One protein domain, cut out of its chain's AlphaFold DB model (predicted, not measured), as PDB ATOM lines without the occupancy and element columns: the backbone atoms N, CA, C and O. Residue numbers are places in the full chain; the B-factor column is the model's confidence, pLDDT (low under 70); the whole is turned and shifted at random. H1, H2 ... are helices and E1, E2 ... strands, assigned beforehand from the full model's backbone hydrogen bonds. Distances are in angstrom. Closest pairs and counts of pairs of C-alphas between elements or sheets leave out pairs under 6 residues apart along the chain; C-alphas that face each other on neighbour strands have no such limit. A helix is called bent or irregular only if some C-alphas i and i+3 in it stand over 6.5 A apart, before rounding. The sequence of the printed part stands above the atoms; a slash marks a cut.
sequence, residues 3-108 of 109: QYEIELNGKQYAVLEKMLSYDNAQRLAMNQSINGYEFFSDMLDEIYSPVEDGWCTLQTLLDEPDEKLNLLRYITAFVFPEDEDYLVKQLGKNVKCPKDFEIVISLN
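What this domain is: This is residues 3 to 108 of the 109 residues of an uncharacterized protein of Ruminococcus sp (UniProt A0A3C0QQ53). A narrow ribbon of two parallel strands, E1 and E2, stands at one end of the domain; H3 and H5 run side by side between it and the far end, where the short H4 sits. H1 stands crosswise to both H3 and H5 and folds back into H2, and a long stretch with no named element, residues 80 to 100, leads from H5 back to the ribbon. The printed part has 106 residues, with two named strands and five named helices in the order E1 H1 H2 H3 H4 H5 E2, of mixed class, helices and strands. It is compact, with a radius of gyration of the C-alphas of 13.1 A, and rounded, spanning 35 by 26 by 22 A.

Where its parts are: E1 is residues 3 to 9, 19.6 A long, beginning at C-alpha 3 at (-45.107, 3.655, 17.592). E2 is residues 101 to 108, 22.3 A long, ending at C-alpha 108 at (-33.613, 2.932, 3.280). H3, residues 36 to 52, is the longest helix at 23.0 A, from C-alpha 36 at (-38.643, 6.485, 23.008). It has a kink of 37 degrees near residue 46 and is irregular, with C-alphas 47 and 50 at 7.2 A. H5 is residues 67 to 79, 19.0 A, and H1 residues 10 to 19, 14.5 A. H2 is residues 22 to 29 and H4 residues 58 to 63.

How they stand to each other: E1 and E2 are parallel neighbours at 25 degrees, with N 4 and O 102 at 2.9 A and N 106 and O 6 at 3.0 A. They form a strand-helix-strand unit, two parallel neighbour strands with H1 to H5 between them along the chain. Residues 34 to 35 pair antiparallel with residues 102 to 103 of E2. The closest C-alphas of H3 and E2 are those of Gly 36 and Glu 102, 4.9 A; of E1 and H5, Tyr 4 and Val 79, 7.0 A. H3 and H5 touch at Ile 47 and Lys 68, their closest C-alphas, 6.6 A, at a shallow tilt of 27 degrees, opposite ways. H1 touches H3, closest C-alphas Met 19 and Met 43, 5.2 A, about perpendicular at 75 degrees. H1 touches H5 at 84 degrees, also about perpendicular, closest C-alphas Val 15 and Lys 68, 6.7 A. H1 and H2 form a helical hairpin that only just touches, with 3 pairs of C-alphas within 8 A, the closest Glu 17 and Ala 25, 5.5 A. H3 and H4 only just touch, with 3 pairs, and only at the corner, closest C-alphas Val 51 and Leu 58, 6.0 A. H4 and E2 are apart. Every O i to N i+4 pair is within hydrogen-bond range in H2 and H4; the counts are 5 of 6 in H1, 11 of 13 in H3 and 7 of 9 in H5.

The domain as a whole: The two C-alphas farthest apart, those of Gly 54 and Asn 108, are 36.3 A apart. The printed part has no cut. The link from H5 to E2, 21 residues, is long. The mean pLDDT of the printed part is 94.1, and one residue, Lys 99, is under 70 in this model.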
ATOM      1  N   GLN A   3     -46.346   4.019  18.277       94.69
ATOM      2  CA  GLN A   3     -45.107   3.655  17.592       94.69
ATOM      3  C   GLN A   3     -44.834   4.674  16.487       94.69
ATOM      4  O   GLN A   3     -45.762   5.075  15.781       94.69
ATOM      5  N   TYR A   4     -43.581   5.099  16.369       95.25
ATOM      6  CA  TYR A   4     -43.101   5.951  15.288       95.25
ATOM      7  C   TYR A   4     -42.121   5.156  14.435       95.25
ATOM      8  O   TYR A   4     -41.100   4.687  14.933       95.25
ATOM      9  N   GLU A   5     -42.455   4.997  13.161       95.12
ATOM     10  CA  GLU A   5     -41.590   4.374  12.164       95.12
ATOM     11  C   GLU A   5     -40.851   5.472  11.409       95.12
ATOM     12  O   GLU A   5     -41.470   6.418  10.916       95.12
ATOM     13  N   ILE A   6     -39.525   5.376  11.376       95.38
ATOM     14  CA  ILE A   6     -38.663   6.407  10.805       95.38
ATOM     15  C   ILE A   6     -37.657   5.731   9.883       95.38
ATOM     16  O   ILE A   6     -36.851   4.902  10.306       95.38
ATOM     17  N   GLU A   7     -37.696   6.127   8.617       94.94
ATOM     18  CA  GLU A   7     -36.723   5.700   7.622       94.94
ATOM     19  C   GLU A   7     -35.493   6.605   7.663       94.94
ATOM     20  O   GLU A   7     -35.596   7.835   7.574       94.94
ATOM     21  N   LEU A   8     -34.323   5.978   7.767       95.88
ATOM     22  CA  LEU A   8     -33.023   6.633   7.699       95.88
ATOM     23  C   LEU A   8     -32.245   6.124   6.491       95.88
ATOM     24  O   LEU A   8     -32.270   4.936   6.176       95.88
ATOM     25  N   ASN A   9     -31.495   7.010   5.838       95.56
ATOM     26  CA  ASN A   9     -30.502   6.576   4.856       95.56
ATOM     27  C   ASN A   9     -29.271   5.959   5.547       95.56
ATOM     28  O   ASN A   9     -29.056   6.140   6.748       95.56
ATOM     29  N   GLY A  10     -28.408   5.289   4.777       95.00
ATOM     30  CA  GLY A  10     -27.217   4.623   5.320       95.00
ATOM     31  C   GLY A  10     -26.275   5.525   6.122       95.00
ATOM     32  O   GLY A  10     -25.687   5.073   7.103       95.00
ATOM     33  N   LYS A  11     -26.164   6.813   5.770       94.94
ATOM     34  CA  LYS A  11     -25.341   7.764   6.529       94.94
ATOM     35  C   LYS A  11     -25.978   8.086   7.880       94.94
ATOM     36  O   LYS A  11     -25.304   8.007   8.900       94.94
ATOM     37  N   GLN A  12     -27.266   8.421   7.892       96.50
ATOM     38  CA  GLN A  12     -28.012   8.708   9.120       96.50
ATOM     39  C   GLN A  12     -28.035   7.498  10.054       96.50
ATOM     40  O   GLN A  12     -27.822   7.652  11.252       96.50
ATOM     41  N   TYR A  13     -28.225   6.295   9.509       95.94
ATOM     42  CA  TYR A  13     -28.219   5.058  10.281       95.94
ATOM     43  C   TYR A  13     -26.860   4.808  10.951       95.94
ATOM     44  O   TYR A  13     -26.805   4.518  12.142       95.94
ATOM     45  N   ALA A  14     -25.754   4.988  10.222       95.19
ATOM     46  CA  ALA A  14     -24.408   4.817  10.773       95.19
ATOM     47  C   ALA A  14     -24.050   5.865  11.844       95.19
ATOM     48  O   ALA A  14     -23.232   5.594  12.725       95.19
ATOM     49  N   VAL A  15     -24.624   7.071  11.763       97.19
ATOM     50  CA  VAL A  15     -24.517   8.076  12.832       97.19
ATOM     51  C   VAL A  15     -25.347   7.637  14.036       97.19
ATOM     52  O   VAL A  15     -24.816   7.625  15.142       97.19
ATOM     53  N   LEU A  16     -26.598   7.210  13.822       97.62
ATOM     54  CA  LEU A  16     -27.483   6.752  14.891       97.62
ATOM     55  C   LEU A  16     -26.873   5.600  15.692       97.62
ATOM     56  O   LEU A  16     -26.877   5.645  16.914       97.62
ATOM     57  N   GLU A  17     -26.328   4.588  15.018       96.00
ATOM     58  CA  GLU A  17     -25.748   3.403  15.662       96.00
ATOM     59  C   GLU A  17     -24.650   3.765  16.676       96.00
ATOM     60  O   GLU A  17     -24.540   3.130  17.720       96.00
ATOM     61  N   LYS A  18     -23.877   4.824  16.406       95.75
ATOM     62  CA  LYS A  18     -22.827   5.325  17.308       95.75
ATOM     63  C   LYS A  18     -23.364   6.164  18.463       95.75
ATOM     64  O   LYS A  18     -22.624   6.409  19.406       95.75
ATOM     65  N   MET A  19     -24.599   6.648  18.356       97.69
ATOM     66  CA  MET A  19     -25.257   7.457  19.382       97.69
ATOM     67  C   MET A  19     -26.034   6.628  20.395       97.69
ATOM     68  O   MET A  19     -26.461   7.172  21.405       97.69
ATOM     69  N   LEU A  20     -26.262   5.346  20.119       97.69
ATOM     70  CA  LEU A  20     -27.026   4.475  20.998       97.69
ATOM     71  C   LEU A  20     -26.111   3.723  21.963       97.69
ATOM     72  O   LEU A  20     -24.994   3.327  21.620       97.69
ATOM     73  N   SER A  21     -26.626   3.461  23.163       96.88
ATOM     74  CA  SER A  21     -26.024   2.498  24.081       96.88
ATOM     75  C   SER A  21     -25.920   1.122  23.418       96.88
ATOM     76  O   SER A  21     -26.662   0.806  22.487       96.88
ATOM     77  N   TYR A  22     -25.024   0.267  23.918       95.62
ATOM     78  CA  TYR A  22     -24.815  -1.074  23.361       95.62
ATOM     79  C   TYR A  22     -26.126  -1.863  23.200       95.62
ATOM     80  O   TYR A  22     -26.372  -2.441  22.143       95.62
ATOM     81  N   ASP A  23     -26.990  -1.834  24.216       96.44
ATOM     82  CA  ASP A  23     -28.259  -2.563  24.205       96.44
ATOM     83  C   ASP A  23     -29.223  -2.008  23.142       96.44
ATOM     84  O   ASP A  23     -29.836  -2.773  22.393       96.44
ATOM     85  N   ASN A  24     -29.331  -0.681  23.018       96.50
ATOM     86  CA  ASN A  24     -30.203  -0.056  22.022       96.50
ATOM     87  C   ASN A  24     -29.640  -0.159  20.598       96.50
ATOM     88  O   ASN A  24     -30.412  -0.356  19.660       96.50
ATOM     89  N   ALA A  25     -28.318  -0.128  20.425       95.81
ATOM     90  CA  ALA A  25     -27.662  -0.417  19.154       95.81
ATOM     91  C   ALA A  25     -27.904  -1.874  18.716       95.81
ATOM     92  O   ALA A  25     -28.170  -2.133  17.542       95.81
ATOM     93  N   GLN A  26     -27.899  -2.835  19.650       95.19
ATOM     94  CA  GLN A  26     -28.281  -4.217  19.347       95.19
ATOM     95  C   GLN A  26     -29.747  -4.340  18.930       95.19
ATOM     96  O   GLN A  26     -30.039  -5.018  17.944       95.19
ATOM     97  N   ARG A  27     -30.669  -3.673  19.637       95.31
ATOM     98  CA  ARG A  27     -32.092  -3.638  19.253       95.31
ATOM     99  C   ARG A  27     -32.275  -3.045  17.857       95.31
ATOM    100  O   ARG A  27     -32.974  -3.645  17.042       95.31
ATOM    101  N   LEU A  28     -31.589  -1.938  17.563       94.44
ATOM    102  CA  LEU A  28     -31.553  -1.315  16.240       94.44
ATOM    103  C   LEU A  28     -31.097  -2.324  15.170       94.44
ATOM    104  O   LEU A  28     -31.813  -2.550  14.198       94.44
ATOM    105  N   ALA A  29     -29.968  -3.009  15.384       91.81
ATOM    106  CA  ALA A  29     -29.439  -4.014  14.456       91.81
ATOM    107  C   ALA A  29     -30.363  -5.233  14.256       91.81
ATOM    108  O   ALA A  29     -30.314  -5.893  13.216       91.81
ATOM    109  N   MET A  30     -31.215  -5.539  15.236       92.69
ATOM    110  CA  MET A  30     -32.221  -6.604  15.164       92.69
ATOM    111  C   MET A  30     -33.578  -6.128  14.620       92.69
ATOM    112  O   MET A  30     -34.524  -6.917  14.607       92.69
ATOM    113  N   ASN A  31     -33.691  -4.873  14.166       91.06
ATOM    114  CA  ASN A  31     -34.947  -4.229  13.756       91.06
ATOM    115  C   ASN A  31     -36.039  -4.294  14.841       91.06
ATOM    116  O   ASN A  31     -37.224  -4.458  14.544       91.06
ATOM    117  N   GLN A  32     -35.644  -4.221  16.111       94.75
ATOM    118  CA  GLN A  32     -36.565  -4.190  17.242       94.75
ATOM    119  C   GLN A  32     -36.940  -2.752  17.586       94.75
ATOM    120  O   GLN A  32     -36.160  -1.821  17.372       94.75
ATOM    121  N   SER A  33     -38.133  -2.572  18.151       95.00
ATOM    122  CA  SER A  33     -38.527  -1.280  18.691       95.00
ATOM    123  C   SER A  33     -37.686  -0.909  19.911       95.00
ATOM    124  O   SER A  33     -37.251  -1.760  20.693       95.00
ATOM    125  N   ILE A  34     -37.449   0.390  20.066       95.81
ATOM    126  CA  ILE A  34     -36.729   0.969  21.198       95.81
ATOM    127  C   ILE A  34     -37.689   1.902  21.929       95.81
ATOM    128  O   ILE A  34     -38.429   2.662  21.299       95.81
ATOM    129  N   ASN A  35     -37.690   1.856  23.262       95.06
ATOM    130  CA  ASN A  35     -38.475   2.796  24.048       95.06
ATOM    131  C   ASN A  35     -38.016   4.231  23.745       95.06
ATOM    132  O   ASN A  35     -36.826   4.534  23.805       95.06
ATOM    133  N   GLY A  36     -38.956   5.125  23.442       94.69
ATOM    134  CA  GLY A  36     -38.643   6.485  23.008       94.69
ATOM    135  C   GLY A  36     -37.859   7.308  24.032       94.69
ATOM    136  O   GLY A  36     -37.042   8.142  23.647       94.69
ATOM    137  N   TYR A  37     -38.064   7.066  25.330       94.38
ATOM    138  CA  TYR A  37     -37.269   7.713  26.373       94.38
ATOM    139  C   TYR A  37     -35.822   7.206  26.358       94.38
ATOM    140  O   TYR A  37     -34.911   8.026  26.357       94.38
ATOM    141  N   GLU A  38     -35.611   5.884  26.317       95.00
ATOM    142  CA  GLU A  38     -34.265   5.284  26.254       95.00
ATOM    143  C   GLU A  38     -33.520   5.755  24.998       95.00
ATOM    144  O   GLU A  38     -32.388   6.218  25.082       95.00
ATOM    145  N   PHE A  39     -34.205   5.738  23.852       95.94
ATOM    146  CA  PHE A  39     -33.665   6.167  22.566       95.94
ATOM    147  C   PHE A  39     -33.149   7.610  22.595       95.94
ATOM    148  O   PHE A  39     -32.016   7.882  22.204       95.94
ATOM    149  N   PHE A  40     -33.973   8.552  23.064       96.50
ATOM    150  CA  PHE A  40     -33.575   9.956  23.103       96.50
ATOM    151  C   PHE A  40     -32.605  10.277  24.240       96.50
ATOM    152  O   PHE A  40     -31.835  11.222  24.091       96.50
ATOM    153  N   SER A  41     -32.613   9.517  25.341       95.38
ATOM    154  CA  SER A  41     -31.598   9.656  26.391       95.38
ATOM    155  C   SER A  41     -30.214   9.358  25.826       95.38
ATOM    156  O   SER A  41     -29.353  10.226  25.895       95.38
ATOM    157  N   ASP A  42     -30.046   8.206  25.166       96.75
ATOM    158  CA  ASP A  42     -28.765   7.816  24.567       96.75
ATOM    159  C   ASP A  42     -28.250   8.889  23.591       96.75
ATOM    160  O   ASP A  42     -27.106   9.335  23.681       96.75
ATOM    161  N   MET A  43     -29.125   9.377  22.700       97.56
ATOM    162  CA  MET A  43     -28.759  10.419  21.737       97.56
ATOM    163  C   MET A  43     -28.315  11.726  22.407       97.56
ATOM    164  O   MET A  43     -27.361  12.355  21.945       97.56
ATOM    165  N   LEU A  44     -29.029  12.170  23.445       96.94
ATOM    166  CA  LEU A  44     -28.709  13.405  24.163       96.94
ATOM    167  C   LEU A  44     -27.404  13.271  24.950       96.94
ATOM    168  O   LEU A  44     -26.612  14.212  24.935       96.94
ATOM    169  N   ASP A  45     -27.173  12.120  25.582       95.62
ATOM    170  CA  ASP A  45     -25.963  11.840  26.354       95.62
ATOM    171  C   ASP A  45     -24.725  11.834  25.438       95.62
ATOM    172  O   ASP A  45     -23.749  12.535  25.710       95.62
ATOM    173  N   GLU A  46     -24.792  11.161  24.283       96.50
ATOM    174  CA  GLU A  46     -23.693  11.149  23.304       96.50
ATOM    175  C   GLU A  46     -23.410  12.543  22.713       96.50
ATOM    176  O   GLU A  46     -22.257  12.888  22.440       96.50
ATOM    177  N   ILE A  47     -24.447  13.356  22.472       96.88
ATOM    178  CA  ILE A  47     -24.263  14.735  21.994       96.88
ATOM    179  C   ILE A  47     -23.646  15.604  23.095       96.88
ATOM    180  O   ILE A  47     -22.798  16.441  22.804       96.88
ATOM    181  N   TYR A  48     -24.068  15.443  24.348       96.56
ATOM    182  CA  TYR A  48     -23.648  16.314  25.443       96.56
ATOM    183  C   TYR A  48     -22.287  15.934  26.051       96.56
ATOM    184  O   TYR A  48     -21.638  16.799  26.642       96.56
ATOM    185  N   SER A  49     -21.818  14.696  25.864       95.62
ATOM    186  CA  SER A  49     -20.558  14.181  26.428       95.62
ATOM    187  C   SER A  49     -19.347  15.122  26.261       95.62
ATOM    188  O   SER A  49     -18.676  15.377  27.260       95.62
ATOM    189  N   PRO A  50     -19.075  15.747  25.095       95.19
ATOM    190  CA  PRO A  50     -17.945  16.673  24.963       95.19
ATOM    191  C   PRO A  50     -18.036  17.910  25.869       95.19
ATOM    192  O   PRO A  50     -17.010  18.461  26.271       95.19
ATOM    193  N   VAL A  51     -19.253  18.360  26.188       96.44
ATOM    194  CA  VAL A  51     -19.486  19.465  27.130       96.44
ATOM    195  C   VAL A  51     -19.269  18.985  28.563       96.44
ATOM    196  O   VAL A  51     -18.634  19.688  29.348       96.44
ATOM    197  N   GLU A  52     -19.764  17.793  28.901       95.44
ATOM    198  CA  GLU A  52     -19.588  17.180  30.224       95.44
ATOM    199  C   GLU A  52     -18.110  16.921  30.552       95.44
ATOM    200  O   GLU A  52     -17.647  17.243  31.645       95.44
ATOM    201  N   ASP A  53     -17.351  16.452  29.565       96.38
ATOM    202  CA  ASP A  53     -15.912  16.203  29.659       96.38
ATOM    203  C   ASP A  53     -15.062  17.491  29.619       96.38
ATOM    204  O   ASP A  53     -13.844  17.454  29.809       96.38
ATOM    205  N   GLY A  54     -15.684  18.650  29.370       96.44
ATOM    206  CA  GLY A  54     -15.019  19.954  29.343       96.44
ATOM    207  C   GLY A  54     -14.229  20.260  28.063       96.44
ATOM    208  O   GLY A  54     -13.430  21.197  28.060       96.44
ATOM    209  N   TRP A  55     -14.442  19.510  26.976       95.81
ATOM    210  CA  TRP A  55     -13.803  19.758  25.674       95.81
ATOM    211  C   TRP A  55     -14.367  20.984  24.957       95.81
ATOM    212  O   TRP A  55     -13.640  21.655  24.224       95.81
ATOM    213  N   CYS A  56     -15.651  21.288  25.151       94.38
ATOM    214  CA  CYS A  56     -16.295  22.461  24.569       94.38
ATOM    215  C   CYS A  56     -17.383  23.037  25.486       94.38
ATOM    216  O   CYS A  56     -17.656  22.530  26.573       94.38
ATOM    217  N   THR A  57     -17.999  24.140  25.054       95.94
ATOM    218  CA  THR A  57     -19.182  24.700  25.721       95.94
ATOM    219  C   THR A  57     -20.452  24.254  25.007       95.94
ATOM    220  O   THR A  57     -20.426  23.997  23.804       95.94
ATOM    221  N   LEU A  58     -21.589  24.255  25.713       94.88
ATOM    222  CA  LEU A  58     -22.890  24.009  25.081       94.88
ATOM    223  C   LEU A  58     -23.155  24.979  23.919       94.88
ATOM    224  O   LEU A  58     -23.698  24.571  22.901       94.88
ATOM    225  N   GLN A  59     -22.744  26.244  24.044       94.38
ATOM    226  CA  GLN A  59     -22.906  27.225  22.971       94.38
ATOM    227  C   GLN A  59     -22.096  26.831  21.729       94.38
ATOM    228  O   GLN A  59     -22.645  26.792  20.636       94.38
ATOM    229  N   THR A  60     -20.823  26.464  21.908       93.69
ATOM    230  CA  THR A  60     -19.956  25.985  20.819       93.69
ATOM    231  C   THR A  60     -20.555  24.767  20.123       93.69
ATOM    232  O   THR A  60     -20.612  24.731  18.901       93.69
ATOM    233  N   LEU A  61     -21.051  23.801  20.900       94.00
ATOM    234  CA  LEU A  61     -21.692  22.602  20.369       94.00
ATOM    235  C   LEU A  61     -22.937  22.926  19.525       94.00
ATOM    236  O   LEU A  61     -23.161  22.289  18.503       94.00
ATOM    237  N   LEU A  62     -23.743  23.908  19.936       93.88
ATOM    238  CA  LEU A  62     -24.963  24.298  19.219       93.88
ATOM    239  C   LEU A  62     -24.701  25.149  17.968       93.88
ATOM    240  O   LEU A  62     -25.519  25.117  17.046       93.88
ATOM    241  N   ASP A  63     -23.607  25.913  17.948       92.62
ATOM    242  CA  ASP A  63     -23.253  26.810  16.841       92.62
ATOM    243  C   ASP A  63     -22.523  26.087  15.697       92.62
ATOM    244  O   ASP A  63     -22.551  26.546  14.551       92.62
ATOM    245  N   GLU A  64     -21.859  24.967  15.987       88.88
ATOM    246  CA  GLU A  64     -21.117  24.202  14.991       88.88
ATOM    247  C   GLU A  64     -22.012  23.198  14.238       88.88
ATOM    248  O   GLU A  64     -22.893  22.560  14.822       88.88
ATOM    249  N   PRO A  65     -21.813  23.033  12.915       78.50
ATOM    250  CA  PRO A  65     -22.558  22.048  12.144       78.50
ATOM    251  C   PRO A  65     -22.164  20.635  12.578       78.50
ATOM    252  O   PRO A  65     -21.060  20.174  12.299       78.50
ATOM    253  N   ASP A  66     -23.106  19.934  13.202       91.25
ATOM    254  CA  ASP A  66     -22.892  18.590  13.729       91.25
ATOM    255  C   ASP A  66     -23.941  17.596  13.198       91.25
ATOM    256  O   ASP A  66     -25.148  17.865  13.152       91.25
ATOM    257  N   GLU A  67     -23.474  16.431  12.745       95.44
ATOM    258  CA  GLU A  67     -24.337  15.404  12.149       95.44
ATOM    259  C   GLU A  67     -25.264  14.750  13.180       95.44
ATOM    260  O   GLU A  67     -26.395  14.402  12.831       95.44
ATOM    261  N   LYS A  68     -24.833  14.630  14.444       96.75
ATOM    262  CA  LYS A  68     -25.635  14.057  15.531       96.75
ATOM    263  C   LYS A  68     -26.771  15.004  15.915       96.75
ATOM    264  O   LYS A  68     -27.912  14.564  16.029       96.75
ATOM    265  N   LEU A  69     -26.497  16.307  16.035       96.38
ATOM    266  CA  LEU A  69     -27.520  17.332  16.283       96.38
ATOM    267  C   LEU A  69     -28.553  17.396  15.157       96.38
ATOM    268  O   LEU A  69     -29.757  17.449  15.417       96.38
ATOM    269  N   ASN A  70     -28.103  17.361  13.903       96.31
ATOM    270  CA  ASN A  70     -29.012  17.357  12.758       96.31
ATOM    271  C   ASN A  70     -29.880  16.093  12.721       96.31
ATOM    272  O   ASN A  70     -31.074  16.176  12.433       96.31
ATOM    273  N   LEU A  71     -29.309  14.933  13.056       97.81
ATOM    274  CA  LEU A  71     -30.064  13.689  13.168       97.81
ATOM    275  C   LEU A  71     -31.083  13.738  14.316       97.81
ATOM    276  O   LEU A  71     -32.228  13.329  14.124       97.81
ATOM    277  N   LEU A  72     -30.700  14.274  15.480       97.56
ATOM    278  CA  LEU A  72     -31.609  14.460  16.610       97.56
ATOM    279  C   LEU A  72     -32.819  15.305  16.203       97.56
ATOM    280  O   LEU A  72     -33.946  14.871  16.433       97.56
ATOM    281  N   ARG A  73     -32.615  16.459  15.553       96.88
ATOM    282  CA  ARG A  73     -33.710  17.316  15.055       96.88
ATOM    283  C   ARG A  73     -34.612  16.581  14.072       96.88
ATOM    284  O   ARG A  73     -35.831  16.584  14.234       96.88
ATOM    285  N   TYR A  74     -34.008  15.892  13.102       96.75
ATOM    286  CA  TYR A  74     -34.740  15.124  12.098       96.75
ATOM    287  C   TYR A  74     -35.682  14.105  12.746       96.75
ATOM    288  O   TYR A  74     -36.870  14.101  12.448       96.75
ATOM    289  N   ILE A  75     -35.183  13.282  13.673       96.69
ATOM    290  CA  ILE A  75     -35.996  12.276  14.375       96.69
ATOM    291  C   ILE A  75     -37.017  12.949  15.307       96.69
ATOM    292  O   ILE A  75     -38.167  12.508  15.386       96.69
ATOM    293  N   THR A  76     -36.632  14.040  15.979       96.12
ATOM    294  CA  THR A  76     -37.525  14.824  16.849       96.12
ATOM    295  C   THR A  76     -38.757  15.289  16.084       96.12
ATOM    296  O   THR A  76     -39.859  15.155  16.606       96.12
ATOM    297  N   ALA A  77     -38.611  15.740  14.835       96.31
ATOM    298  CA  ALA A  77     -39.724  16.209  14.012       96.31
ATOM    299  C   ALA A  77     -40.799  15.132  13.734       96.31
ATOM    300  O   ALA A  77     -41.966  15.472  13.549       96.31
ATOM    301  N   PHE A  78     -40.465  13.835  13.757       94.31
ATOM    302  CA  PHE A  78     -41.467  12.762  13.620       94.31
ATOM    303  C   PHE A  78     -42.315  12.589  14.884       94.31
ATOM    304  O   PHE A  78     -43.498  12.250  14.809       94.31
ATOM    305  N   VAL A  79     -41.708  12.802  16.053       93.50
ATOM    306  CA  VAL A  79     -42.339  12.567  17.359       93.50
ATOM    307  C   VAL A  79     -43.013  13.834  17.894       93.50
ATOM    308  O   VAL A  79     -44.107  13.767  18.460       93.50
ATOM    309  N   PHE A  80     -42.382  14.987  17.677       93.19
ATOM    310  CA  PHE A  80     -42.773  16.322  18.123       93.19
ATOM    311  C   PHE A  80     -42.780  17.294  16.925       93.19
ATOM    312  O   PHE A  80     -41.951  18.200  16.859       93.19
ATOM    313  N   PRO A  81     -43.711  17.137  15.965       92.62
ATOM    314  CA  PRO A  81     -43.703  17.901  14.709       92.62
ATOM    315  C   PRO A  81     -43.878  19.415  14.887       92.62
ATOM    316  O   PRO A  81     -43.512  20.181  14.004       92.62
ATOM    317  N   GLU A  82     -44.418  19.852  16.025       94.69
ATOM    318  CA  GLU A  82     -44.600  21.273  16.347       94.69
ATOM    319  C   GLU A  82     -43.302  21.952  16.831       94.69
ATOM    320  O   GLU A  82     -43.244  23.178  16.906       94.69
ATOM    321  N   ASP A  83     -42.276  21.177  17.208       93.75
ATOM    322  CA  ASP A  83     -41.009  21.690  17.740       93.75
ATOM    323  C   ASP A  83     -39.859  20.695  17.498       93.75
ATOM    324  O   ASP A  83     -39.543  19.860  18.347       93.75
ATOM    325  N   GLU A  84     -39.195  20.800  16.345       92.50
ATOM    326  CA  GLU A  84     -38.047  19.945  15.990       92.50
ATOM    327  C   GLU A  84     -36.828  20.134  16.912       92.50
ATOM    328  O   GLU A  84     -35.997  19.235  17.046       92.50
ATOM    329  N   ASP A  85     -36.742  21.271  17.611       94.94
ATOM    330  CA  ASP A  85     -35.699  21.553  18.601       94.94
ATOM    331  C   ASP A  85     -36.107  21.128  20.024       94.94
ATOM    332  O   ASP A  85     -35.366  21.382  20.981       94.94
ATOM    333  N   TYR A  86     -37.268  20.482  20.203       96.06
ATOM    334  CA  TYR A  86     -37.797  20.113  21.521       96.06
ATOM    335  C   TYR A  86     -36.768  19.371  22.380       96.06
ATOM    336  O   TYR A  86     -36.617  19.675  23.567       96.06
ATOM    337  N   LEU A  87     -36.038  18.419  21.791       95.88
ATOM    338  CA  LEU A  87     -35.006  17.649  22.489       95.88
ATOM    339  C   LEU A  87     -33.663  18.380  22.558       95.88
ATOM    340  O   LEU A  87     -33.004  18.322  23.592       95.88
ATOM    341  N   VAL A  88     -33.295  19.155  21.536       95.75
ATOM    342  CA  VAL A  88     -32.066  19.973  21.548       95.75
ATOM    343  C   VAL A  88     -32.063  20.935  22.743       95.75
ATOM    344  O   VAL A  88     -31.066  21.058  23.454       95.75
ATOM    345  N   LYS A  89     -33.211  21.553  23.053       95.19
ATOM    346  CA  LYS A  89     -33.391  22.453  24.212       95.19
ATOM    347  C   LYS A  89     -33.157  21.771  25.569       95.19
ATOM    348  O   LYS A  89     -33.107  22.463  26.597       95.19
ATOM    349  N   GLN A  90     -33.060  20.443  25.596       95.00
ATOM    350  CA  GLN A  90     -32.926  19.621  26.798       95.00
ATOM    351  C   GLN A  90     -31.508  19.086  27.026       95.00
ATOM    352  O   GLN A  90     -31.282  18.467  28.062       95.00
ATOM    353  N   LEU A  91     -30.552  19.373  26.137       94.88
ATOM    354  CA  LEU A  91     -29.141  19.032  26.346       94.88
ATOM    355  C   LEU A  91     -28.626  19.560  27.693       94.88
ATOM    356  O   LEU A  91     -28.877  20.715  28.060       94.88
ATOM    357  N   GLY A  92     -27.934  18.693  28.437       89.00
ATOM    358  CA  GLY A  92     -27.406  18.995  29.770       89.00
ATOM    359  C   GLY A  92     -28.469  19.171  30.861       89.00
ATOM    360  O   GLY A  92     -28.192  19.768  31.903       89.00
ATOM    361  N   LYS A  93     -29.708  18.718  30.631       91.31
ATOM    362  CA  LYS A  93     -30.826  18.815  31.583       91.31
ATOM    363  C   LYS A  93     -31.473  17.449  31.789       91.31
ATOM    364  O   LYS A  93     -31.297  16.527  31.005       91.31
ATOM    365  N   ASN A  94     -32.320  17.356  32.812       87.62
ATOM    366  CA  ASN A  94     -33.191  16.196  32.988       87.62
ATOM    367  C   ASN A  94     -34.171  16.085  31.812       87.62
ATOM    368  O   ASN A  94     -35.014  16.972  31.627       87.62
ATOM    369  N   VAL A  95     -34.078  14.981  31.068       87.31
ATOM    370  CA  VAL A  95     -34.890  14.712  29.877       87.31
ATOM    371  C   VAL A  95     -36.371  14.610  30.248       87.31
ATOM    372  O   VAL A  95     -36.803  13.769  31.039       87.31
ATOM    373  N   LYS A  96     -37.174  15.479  29.642       89.06
ATOM    374  CA  LYS A  96     -38.634  15.484  29.683       89.06
ATOM    375  C   LYS A  96     -39.160  14.896  28.382       89.06
ATOM    376  O   LYS A  96     -39.572  15.610  27.470       89.06
ATOM    377  N   CYS A  97     -39.172  13.575  28.311       86.25
ATOM    378  CA  CYS A  97     -39.747  12.828  27.199       86.25
ATOM    379  C   CYS A  97     -40.853  11.901  27.735       86.25
ATOM    380  O   CYS A  97     -40.621  11.220  28.741       86.25
ATOM    381  N   PRO A  98     -42.061  11.876  27.135       79.25
ATOM    382  CA  PRO A  98     -43.082  10.896  27.490       79.25
ATOM    383  C   PRO A  98     -42.530   9.474  27.351       79.25
ATOM    384  O   PRO A  98     -41.870   9.162  26.369       79.25
ATOM    385  N   LYS A  99     -42.804   8.598  28.320       69.38
ATOM    386  CA  LYS A  99     -42.270   7.223  28.308       69.38
ATOM    387  C   LYS A  99     -43.103   6.240  27.473       69.38
ATOM    388  O   LYS A  99     -42.634   5.141  27.193       69.38
ATOM    389  N   ASP A 100     -44.300   6.648  27.051       86.31
ATOM    390  CA  ASP A 100     -45.306   5.772  26.436       86.31
ATOM    391  C   ASP A 100     -45.303   5.830  24.899       86.31
ATOM    392  O   ASP A 100     -46.356   5.947  24.254       86.31
ATOM    393  N   PHE A 101     -44.122   5.728  24.290       94.31
ATOM    394  CA  PHE A 101     -43.996   5.461  22.859       94.31
ATOM    395  C   PHE A 101     -42.735   4.664  22.520       94.31
ATOM    396  O   PHE A 101     -41.777   4.609  23.291       94.31
ATOM    397  N   GLU A 102     -42.755   4.058  21.341       95.62
ATOM    398  CA  GLU A 102     -41.652   3.300  20.760       95.62
ATOM    399  C   GLU A 102     -41.208   3.923  19.438       95.62
ATOM    400  O   GLU A 102     -42.011   4.508  18.706       95.62
ATOM    401  N   ILE A 103     -39.924   3.770  19.138       95.88
ATOM    402  CA  ILE A 103     -39.311   4.135  17.866       95.88
ATOM    403  C   ILE A 103     -38.874   2.851  17.168       95.88
ATOM    404  O   ILE A 103     -38.242   1.987  17.776       95.88
ATOM    405  N   VAL A 104     -39.204   2.745  15.886       96.00
ATOM    406  CA  VAL A 104     -38.696   1.718  14.979       96.00
ATOM    407  C   VAL A 104     -37.964   2.421  13.850       96.00
ATOM    408  O   VAL A 104     -38.516   3.304  13.196       96.00
ATOM    409  N   ILE A 105     -36.712   2.031  13.640       96.31
ATOM    410  CA  ILE A 105     -35.863   2.581  12.590       96.31
ATOM    411  C   ILE A 105     -35.748   1.549  11.482       96.31
ATOM    412  O   ILE A 105     -35.416   0.393  11.736       96.31
ATOM    413  N   SER A 106     -35.981   1.982  10.253       91.25
ATOM    414  CA  SER A 106     -35.730   1.192   9.055       91.25
ATOM    415  C   SER A 106     -34.645   1.858   8.214       91.25
ATOM    416  O   SER A 106     -34.568   3.083   8.095       91.25
ATOM    417  N   LEU A 107     -33.770   1.034   7.642       88.50
ATOM    418  CA  LEU A 107     -32.744   1.486   6.713       88.50
ATOM    419  C   LEU A 107     -33.325   1.543   5.296       88.50
ATOM    420  O   LEU A 107     -33.773   0.526   4.765       88.50
ATOM    421  N   ASN A 108     -33.280   2.723   4.684       85.31
ATOM    422  CA  ASN A 108     -33.613   2.932   3.280       85.31
ATOM    423  C   ASN A 108     -32.327   2.844   2.431       85.31
ATOM    424  O   ASN A 108     -31.349   3.550   2.716       85.31
TER     425      ASN A 108